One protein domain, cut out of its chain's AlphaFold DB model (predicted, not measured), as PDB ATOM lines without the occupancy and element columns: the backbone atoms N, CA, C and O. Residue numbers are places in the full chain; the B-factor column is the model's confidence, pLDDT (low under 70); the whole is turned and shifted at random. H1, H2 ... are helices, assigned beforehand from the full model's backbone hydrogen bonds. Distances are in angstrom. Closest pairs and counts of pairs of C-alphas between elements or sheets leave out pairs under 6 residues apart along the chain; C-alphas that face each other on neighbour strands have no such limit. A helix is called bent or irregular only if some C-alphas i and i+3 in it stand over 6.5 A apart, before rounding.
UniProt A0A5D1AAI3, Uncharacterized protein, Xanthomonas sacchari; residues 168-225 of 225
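What this domain is: This is residues 168 to 225 of the 225 residues of an uncharacterized protein of Xanthomonas sacchari (UniProt A0A5D1AAI3). Two helices, H1 and the longer H3, cross at a slant near their middles, and the short helix H2 packs on the side of H1. The long link of residues 180 to 194 runs out past the end of H1 and folds back to H2. The printed part has 58 residues with three named helices, in the order H1, H2, H3, and no named strand; the class is all helix. It is compact, with a radius of gyration of the C-alphas of 10.3 A, and elongated, with spans of 31 by 18 by 13 A.

How they stand to each other: H1, residues 168 to 179, touches H2, residues 195 to 198, with residues 172 to 176 alone; their closest C-alphas, those of Ala 172 and Leu 198, are 5.6 A apart. H1 also touches H3, residues 204 to 221, and the closest C-alphas are those of Ala 173 and Ala 214, 4.4 A apart. H1 and H3 run the same way at a steep tilt of 43 degrees. H2 and H3 are near each other, with 5 pairs of C-alphas within 10 A. In H1 every O i to N i+4 pair is within hydrogen-bond range, in H3 12 of 14 are, and H2 is too short for such a pair.

Where its parts are: H1 begins at C-alpha 168 (45.482, 2.237, 25.669) and is 16.6 A long. H2 has four residues. H3 is 25.5 A long and ends at C-alpha 221 (48.420, -13.519, 35.454). It has a kink of 34 degrees near residue 215 and is only just irregular: C-alphas 212 and 215 are 6.8 A apart.

The domain as a whole: The two C-alphas farthest apart, those of Asn 203 and Arg 224, are 31.3 A apart. The printed part has no cut and ends at the chain's last residue, 225. The link from H1 to H2 is long and that from H2 to H3 is tight. The mean pLDDT of the printed part is 92.0, and no printed residue is under 70.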
ATOM      1  N   PRO A 168      46.856   2.717  25.781       95.56
ATOM      2  CA  PRO A 168      45.482   2.237  25.669       95.56
ATOM      3  C   PRO A 168      45.327   0.786  25.165       95.56
ATOM      4  O   PRO A 168      44.516   0.062  25.754       95.56
ATOM      5  N   PRO A 169      46.054   0.304  24.130       96.94
ATOM      6  CA  PRO A 169      45.949  -1.098  23.733       96.94
ATOM      7  C   PRO A 169      46.495  -2.061  24.796       96.94
ATOM      8  O   PRO A 169      45.907  -3.126  24.999       96.94
ATOM      9  N   TYR A 170      47.554  -1.703  25.526       97.44
ATOM     10  CA  TYR A 170      48.045  -2.532  26.628       97.44
ATOM     11  C   TYR A 170      47.067  -2.572  27.812       97.44
ATOM     12  O   TYR A 170      46.809  -3.641  28.372       97.44
ATOM     13  N   ALA A 171      46.420  -1.445  28.123       96.81
ATOM     14  CA  ALA A 171      45.334  -1.378  29.100       96.81
ATOM     15  C   ALA A 171      44.182  -2.339  28.752       96.81
ATOM     16  O   ALA A 171      43.690  -3.076  29.612       96.81
ATOM     17  N   ALA A 172      43.758  -2.341  27.483       97.00
ATOM     18  CA  ALA A 172      42.701  -3.220  26.994       97.00
ATOM     19  C   ALA A 172      43.115  -4.698  27.058       97.00
ATOM     20  O   ALA A 172      42.311  -5.537  27.461       97.00
ATOM     21  N   ALA A 173      44.373  -5.019  26.735       97.12
ATOM     22  CA  ALA A 173      44.902  -6.381  26.824       97.12
ATOM     23  C   ALA A 173      44.853  -6.937  28.257       97.12
ATOM     24  O   ALA A 173      44.419  -8.072  28.469       97.12
ATOM     25  N   TRP A 174      45.241  -6.126  29.246       97.06
ATOM     26  CA  TRP A 174      45.165  -6.485  30.663       97.06
ATOM     27  C   TRP A 174      43.733  -6.762  31.127       97.06
ATOM     28  O   TRP A 174      43.479  -7.772  31.788       97.06
ATOM     29  N   GLN A 175      42.775  -5.912  30.750       95.94
ATOM     30  CA  GLN A 175      41.375  -6.134  31.118       95.94
ATOM     31  C   GLN A 175      40.749  -7.318  30.392       95.94
ATOM     32  O   GLN A 175      39.993  -8.071  31.003       95.94
ATOM     33  N   LEU A 176      41.092  -7.525  29.120       95.69
ATOM     34  CA  LEU A 176      40.701  -8.725  28.391       95.69
ATOM     35  C   LEU A 176      41.197  -9.973  29.117       95.69
ATOM     36  O   LEU A 176      40.394 -10.864  29.376       95.69
ATOM     37  N   ALA A 177      42.472 -10.016  29.511       95.06
ATOM     38  CA  ALA A 177      43.033 -11.118  30.287       95.06
ATOM     39  C   ALA A 177      42.277 -11.348  31.609       95.06
ATOM     40  O   ALA A 177      41.846 -12.465  31.882       95.06
ATOM     41  N   ALA A 178      42.040 -10.300  32.400       93.94
ATOM     42  CA  ALA A 178      41.380 -10.422  33.703       93.94
ATOM     43  C   ALA A 178      39.909 -10.864  33.637       93.94
ATOM     44  O   ALA A 178      39.403 -11.468  34.588       93.94
ATOM     45  N   ARG A 179      39.209 -10.551  32.537       93.00
ATOM     46  CA  ARG A 179      37.795 -10.909  32.339       93.00
ATOM     47  C   ARG A 179      37.591 -12.371  31.945       93.00
ATOM     48  O   ARG A 179      36.474 -12.868  32.082       93.00
ATOM     49  N   GLN A 180      38.628 -13.067  31.478       92.69
ATOM     50  CA  GLN A 180      38.477 -14.467  31.088       92.69
ATOM     51  C   GLN A 180      38.352 -15.382  32.310       92.69
ATOM     52  O   GLN A 180      38.874 -15.108  33.395       92.69
ATOM     53  N   ALA A 181      37.629 -16.486  32.125       87.69
ATOM     54  CA  ALA A 181      37.495 -17.506  33.153       87.69
ATOM     55  C   ALA A 181      38.848 -18.211  33.376       87.69
ATOM     56  O   ALA A 181      39.477 -18.613  32.391       87.69
ATOM     57  N   PRO A 182      39.288 -18.392  34.634       87.06
ATOM     58  CA  PRO A 182      40.490 -19.164  34.932       87.06
ATOM     59  C   PRO A 182      40.307 -20.639  34.546       87.06
ATOM     60  O   PRO A 182      39.195 -21.094  34.267       87.06
ATOM     61  N   GLU A 183      41.412 -21.385  34.496       85.25
ATOM     62  CA  GLU A 183      41.471 -22.825  34.180       85.25
ATOM     63  C   GLU A 183      41.037 -23.220  32.756       85.25
ATOM     64  O   GLU A 183      41.123 -24.388  32.373       85.25
ATOM     65  N   ARG A 184      40.614 -22.256  31.933       85.06
ATOM     66  CA  ARG A 184      40.325 -22.444  30.508       85.06
ATOM     67  C   ARG A 184      41.398 -21.772  29.656       85.06
ATOM     68  O   ARG A 184      41.974 -20.778  30.089       85.06
ATOM     69  N   PRO A 185      41.690 -22.285  28.448       87.88
ATOM     70  CA  PRO A 185      42.534 -21.557  27.510       87.88
ATOM     71  C   PRO A 185      41.886 -20.213  27.159       87.88
ATOM     72  O   PRO A 185      40.658 -20.090  27.163       87.88
ATOM     73  N   PHE A 186      42.716 -19.222  26.832       91.56
ATOM     74  CA  PHE A 186      42.220 -17.934  26.363       91.56
ATOM     75  C   PHE A 186      41.371 -18.146  25.091       91.56
ATOM     76  O   PHE A 186      41.840 -18.831  24.173       91.56
ATOM     77  N   PRO A 187      40.131 -17.630  25.037       91.50
ATOM     78  CA  PRO A 187      39.250 -17.838  23.896       91.50
ATOM     79  C   PRO A 187      39.766 -17.094  22.658       91.50
ATOM     80  O   PRO A 187      40.525 -16.130  22.784       91.50
ATOM     81  N   PRO A 188      39.353 -17.498  21.448       88.69
ATOM     82  CA  PRO A 188      39.660 -16.717  20.260       88.69
ATOM     83  C   PRO A 188      39.009 -15.317  20.348       88.69
ATOM     84  O   PRO A 188      38.018 -15.155  21.070       88.69
ATOM     85  N   PRO A 189      39.554 -14.300  19.650       85.12
ATOM     86  CA  PRO A 189      39.143 -12.898  19.781       85.12
ATOM     87  C   PRO A 189      37.632 -12.652  19.709       85.12
ATOM     88  O   PRO A 189      37.095 -11.885  20.503       85.12
ATOM     89  N   GLU A 190      36.935 -13.345  18.810       86.00
ATOM     90  CA  GLU A 190      35.490 -13.237  18.598       86.00
ATOM     91  C   GLU A 190      34.633 -13.777  19.757       86.00
ATOM     92  O   GLU A 190      33.436 -13.515  19.820       86.00
ATOM     93  N   GLN A 191      35.233 -14.533  20.680       88.44
ATOM     94  CA  GLN A 191      34.584 -15.104  21.865       88.44
ATOM     95  C   GLN A 191      35.101 -14.490  23.174       88.44
ATOM     96  O   GLN A 191      34.649 -14.871  24.256       88.44
ATOM     97  N   ALA A 192      36.059 -13.560  23.102       89.12
ATOM     98  CA  ALA A 192      36.656 -12.958  24.281       89.12
ATOM     99  C   ALA A 192      35.651 -12.052  25.010       89.12
ATOM    100  O   ALA A 192      35.099 -11.100  24.451       89.12
ATOM    101  N   LEU A 193      35.426 -12.340  26.295       88.94
ATOM    102  CA  LEU A 193      34.450 -11.610  27.103       88.94
ATOM    103  C   LEU A 193      34.821 -10.127  27.218       88.94
ATOM    104  O   LEU A 193      35.903  -9.782  27.697       88.94
ATOM    105  N   GLY A 194      33.890  -9.256  26.826       87.31
ATOM    106  CA  GLY A 194      34.050  -7.804  26.907       87.31
ATOM    107  C   GLY A 194      34.914  -7.184  25.809       87.31
ATOM    108  O   GLY A 194      35.215  -6.002  25.910       87.31
ATOM    109  N   ALA A 195      35.309  -7.938  24.777       88.69
ATOM    110  CA  ALA A 195      36.143  -7.410  23.697       88.69
ATOM    111  C   ALA A 195      35.508  -6.224  22.968       88.69
ATOM    112  O   ALA A 195      36.195  -5.241  22.723       88.69
ATOM    113  N   GLU A 196      34.205  -6.269  22.689       87.00
ATOM    114  CA  GLU A 196      33.512  -5.159  22.021       87.00
ATOM    115  C   GLU A 196      33.599  -3.851  22.821       87.00
ATOM    116  O   GLU A 196      33.942  -2.820  22.257       87.00
ATOM    117  N   GLU A 197      33.360  -3.906  24.136       91.50
ATOM    118  CA  GLU A 197      33.431  -2.750  25.043       91.50
ATOM    119  C   GLU A 197      34.869  -2.242  25.212       91.50
ATOM    120  O   GLU A 197      35.125  -1.045  25.155       91.50
ATOM    121  N   LEU A 198      35.818  -3.152  25.445       91.38
ATOM    122  CA  LEU A 198      37.196  -2.799  25.799       91.38
ATOM    123  C   LEU A 198      38.022  -2.298  24.618       91.38
ATOM    124  O   LEU A 198      38.987  -1.561  24.811       91.38
ATOM    125  N   LEU A 199      37.671  -2.737  23.414       92.38
ATOM    126  CA  LEU A 199      38.326  -2.338  22.175       92.38
ATOM    127  C   LEU A 199      37.605  -1.163  21.505       92.38
ATOM    128  O   LEU A 199      38.072  -0.654  20.479       92.38
ATOM    129  N   ASP A 200      36.477  -0.721  22.065       90.38
ATOM    130  CA  ASP A 200      35.788   0.468  21.591       90.38
ATOM    131  C   ASP A 200      36.678   1.711  21.744       90.38
ATOM    132  O   ASP A 200      37.447   1.854  22.694       90.38
ATOM    133  N   GLY A 201      36.644   2.590  20.745       87.56
ATOM    134  CA  GLY A 201      37.524   3.762  20.674       87.56
ATOM    135  C   GLY A 201      38.991   3.494  20.290       87.56
ATOM    136  O   GLY A 201      39.709   4.454  20.010       87.56
ATOM    137  N   LEU A 202      39.445   2.236  20.208       94.00
ATOM    138  CA  LEU A 202      40.756   1.894  19.639       94.00
ATOM    139  C   LEU A 202      40.689   1.817  18.110       94.00
ATOM    140  O   LEU A 202      39.732   1.282  17.544       94.00
ATOM    141  N   ASN A 203      41.740   2.298  17.440       94.88
ATOM    142  CA  ASN A 203      41.898   2.087  16.000       94.88
ATOM    143  C   ASN A 203      42.284   0.628  15.686       94.88
ATOM    144  O   ASN A 203      42.702  -0.115  16.569       94.88
ATOM    145  N   GLU A 204      42.181   0.219  14.421       94.69
ATOM    146  CA  GLU A 204      42.393  -1.180  14.014       94.69
ATOM    147  C   GLU A 204      43.757  -1.751  14.445       94.69
ATOM    148  O   GLU A 204      43.841  -2.870  14.949       94.69
ATOM    149  N   ALA A 205      44.828  -0.961  14.330       95.50
ATOM    150  CA  ALA A 205      46.162  -1.395  14.741       95.50
ATOM    151  C   ALA A 205      46.248  -1.616  16.262       95.50
ATOM    152  O   ALA A 205      46.785  -2.627  16.717       95.50
ATOM    153  N   GLN A 206      45.670  -0.708  17.051       96.12
ATOM    154  CA  GLN A 206      45.602  -0.821  18.510       96.12
ATOM    155  C   GLN A 206      44.738  -2.010  18.946       96.12
ATOM    156  O   GLN A 206      45.108  -2.735  19.868       96.12
ATOM    157  N   ARG A 207      43.612  -2.253  18.263       95.56
ATOM    158  CA  ARG A 207      42.755  -3.423  18.509       95.56
ATOM    159  C   ARG A 207      43.531  -4.717  18.315       95.56
ATOM    160  O   ARG A 207      43.537  -5.569  19.202       95.56
ATOM    161  N   GLN A 208      44.236  -4.833  17.191       94.50
ATOM    162  CA  GLN A 208      45.033  -6.017  16.894       94.50
ATOM    163  C   GLN A 208      46.168  -6.211  17.906       94.50
ATOM    164  O   GLN A 208      46.420  -7.336  18.340       94.50
ATOM    165  N   GLN A 209      46.816  -5.125  18.335       96.06
ATOM    166  CA  GLN A 209      47.834  -5.171  19.381       96.06
ATOM    167  C   GLN A 209      47.253  -5.709  20.695       96.06
ATOM    168  O   GLN A 209      47.788  -6.674  21.242       96.06
ATOM    169  N   ALA A 210      46.134  -5.155  21.170       96.75
ATOM    170  CA  ALA A 210      45.492  -5.587  22.409       96.75
ATOM    171  C   ALA A 210      45.109  -7.079  22.375       96.75
ATOM    172  O   ALA A 210      45.435  -7.835  23.294       96.75
ATOM    173  N   LEU A 211      44.485  -7.520  21.277       95.31
ATOM    174  CA  LEU A 211      44.097  -8.916  21.058       95.31
ATOM    175  C   LEU A 211      45.300  -9.864  20.984       95.31
ATOM    176  O   LEU A 211      45.212 -11.000  21.442       95.31
ATOM    177  N   SER A 212      46.430  -9.406  20.438       95.38
ATOM    178  CA  SER A 212      47.655 -10.208  20.359       95.38
ATOM    179  C   SER A 212      48.348 -10.390  21.716       95.38
ATOM    180  O   SER A 212      48.946 -11.436  21.966       95.38
ATOM    181  N   LEU A 213      48.245  -9.397  22.607       96.62
ATOM    182  CA  LEU A 213      48.905  -9.391  23.916       96.62
ATOM    183  C   LEU A 213      48.095 -10.133  24.988       96.62
ATOM    184  O   LEU A 213      48.674 -10.801  25.849       96.62
ATOM    185  N   ALA A 214      46.764 -10.045  24.932       96.38
ATOM    186  CA  ALA A 214      45.876 -10.577  25.967       96.38
ATOM    187  C   ALA A 214      46.083 -12.076  26.295       96.38
ATOM    188  O   ALA A 214      46.108 -12.402  27.485       96.38
ATOM    189  N   PRO A 215      46.311 -12.996  25.330       95.75
ATOM    190  CA  PRO A 215      46.552 -14.407  25.641       95.75
ATOM    191  C   PRO A 215      47.819 -14.634  26.474       95.75
ATOM    192  O   PRO A 215      47.818 -15.437  27.410       95.75
ATOM    193  N   ALA A 216      48.900 -13.914  26.155       95.56
ATOM    194  CA  ALA A 216      50.166 -14.024  26.874       95.56
ATOM    195  C   ALA A 216      50.051 -13.457  28.294       95.56
ATOM    196  O   ALA A 216      50.577 -14.055  29.234       95.56
ATOM    197  N   LEU A 217      49.339 -12.338  28.461       96.06
ATOM    198  CA  LEU A 217      49.050 -11.769  29.778       96.06
ATOM    199  C   LEU A 217      48.170 -12.709  30.604       96.06
ATOM    200  O   LEU A 217      48.500 -13.000  31.748       96.06
ATOM    201  N   PHE A 218      47.110 -13.268  30.014       95.62
ATOM    202  CA  PHE A 218      46.230 -14.225  30.687       95.62
ATOM    203  C   PHE A 218      46.986 -15.455  31.195       95.62
ATOM    204  O   PHE A 218      46.797 -15.861  32.344       95.62
ATOM    205  N   ALA A 219      47.877 -16.018  30.374       94.12
ATOM    206  CA  ALA A 219      48.704 -17.155  30.762       94.12
ATOM    207  C   ALA A 219      49.615 -16.844  31.963       94.12
ATOM    208  O   ALA A 219      49.838 -17.721  32.799       94.12
ATOM    209  N   GLN A 220      50.117 -15.610  32.056       92.81
ATOM    210  CA  GLN A 220      51.000 -15.164  33.134       92.81
ATOM    211  C   GLN A 220      50.234 -14.802  34.412       92.81
ATOM    212  O   GLN A 220      50.643 -15.212  35.494       92.81
ATOM    213  N   CYS A 221      49.120 -14.074  34.297       92.88
ATOM    214  CA  CYS A 221      48.420 -13.519  35.454       92.88
ATOM    215  C   CYS A 221      47.310 -14.402  36.009       92.88
ATOM    216  O   CYS A 221      47.136 -14.487  37.222       92.88
ATOM    217  N   CYS A 222      46.509 -15.004  35.131       90.31
ATOM    218  CA  CYS A 222      45.094 -15.223  35.423       90.31
ATOM    219  C   CYS A 222      44.629 -16.654  35.134       90.31
ATOM    220  O   CYS A 222      43.633 -17.099  35.694       90.31
ATOM    221  N   ALA A 223      45.369 -17.414  34.324       87.94
ATOM    222  CA  ALA A 223      44.992 -18.769  33.924       87.94
ATOM    223  C   ALA A 223      44.903 -19.776  35.088       87.94
ATOM    224  O   ALA A 223      44.230 -20.795  34.954       87.94
ATOM    225  N   ARG A 224      45.588 -19.519  36.211       81.81
ATOM    226  CA  ARG A 224      45.690 -20.431  37.371       81.81
ATOM    227  C   ARG A 224      45.121 -19.850  38.674       81.81
ATOM    228  O   ARG A 224      45.429 -20.380  39.739       81.81
ATOM    229  N   ARG A 225      44.423 -18.715  38.608       70.62
ATOM    230  CA  ARG A 225      43.997 -17.928  39.777       70.62
ATOM    231  C   ARG A 225      42.522 -18.099  40.077       70.62
ATOM    232  O   ARG A 225      41.734 -18.076  39.110       70.62
TER     233      ARG A 225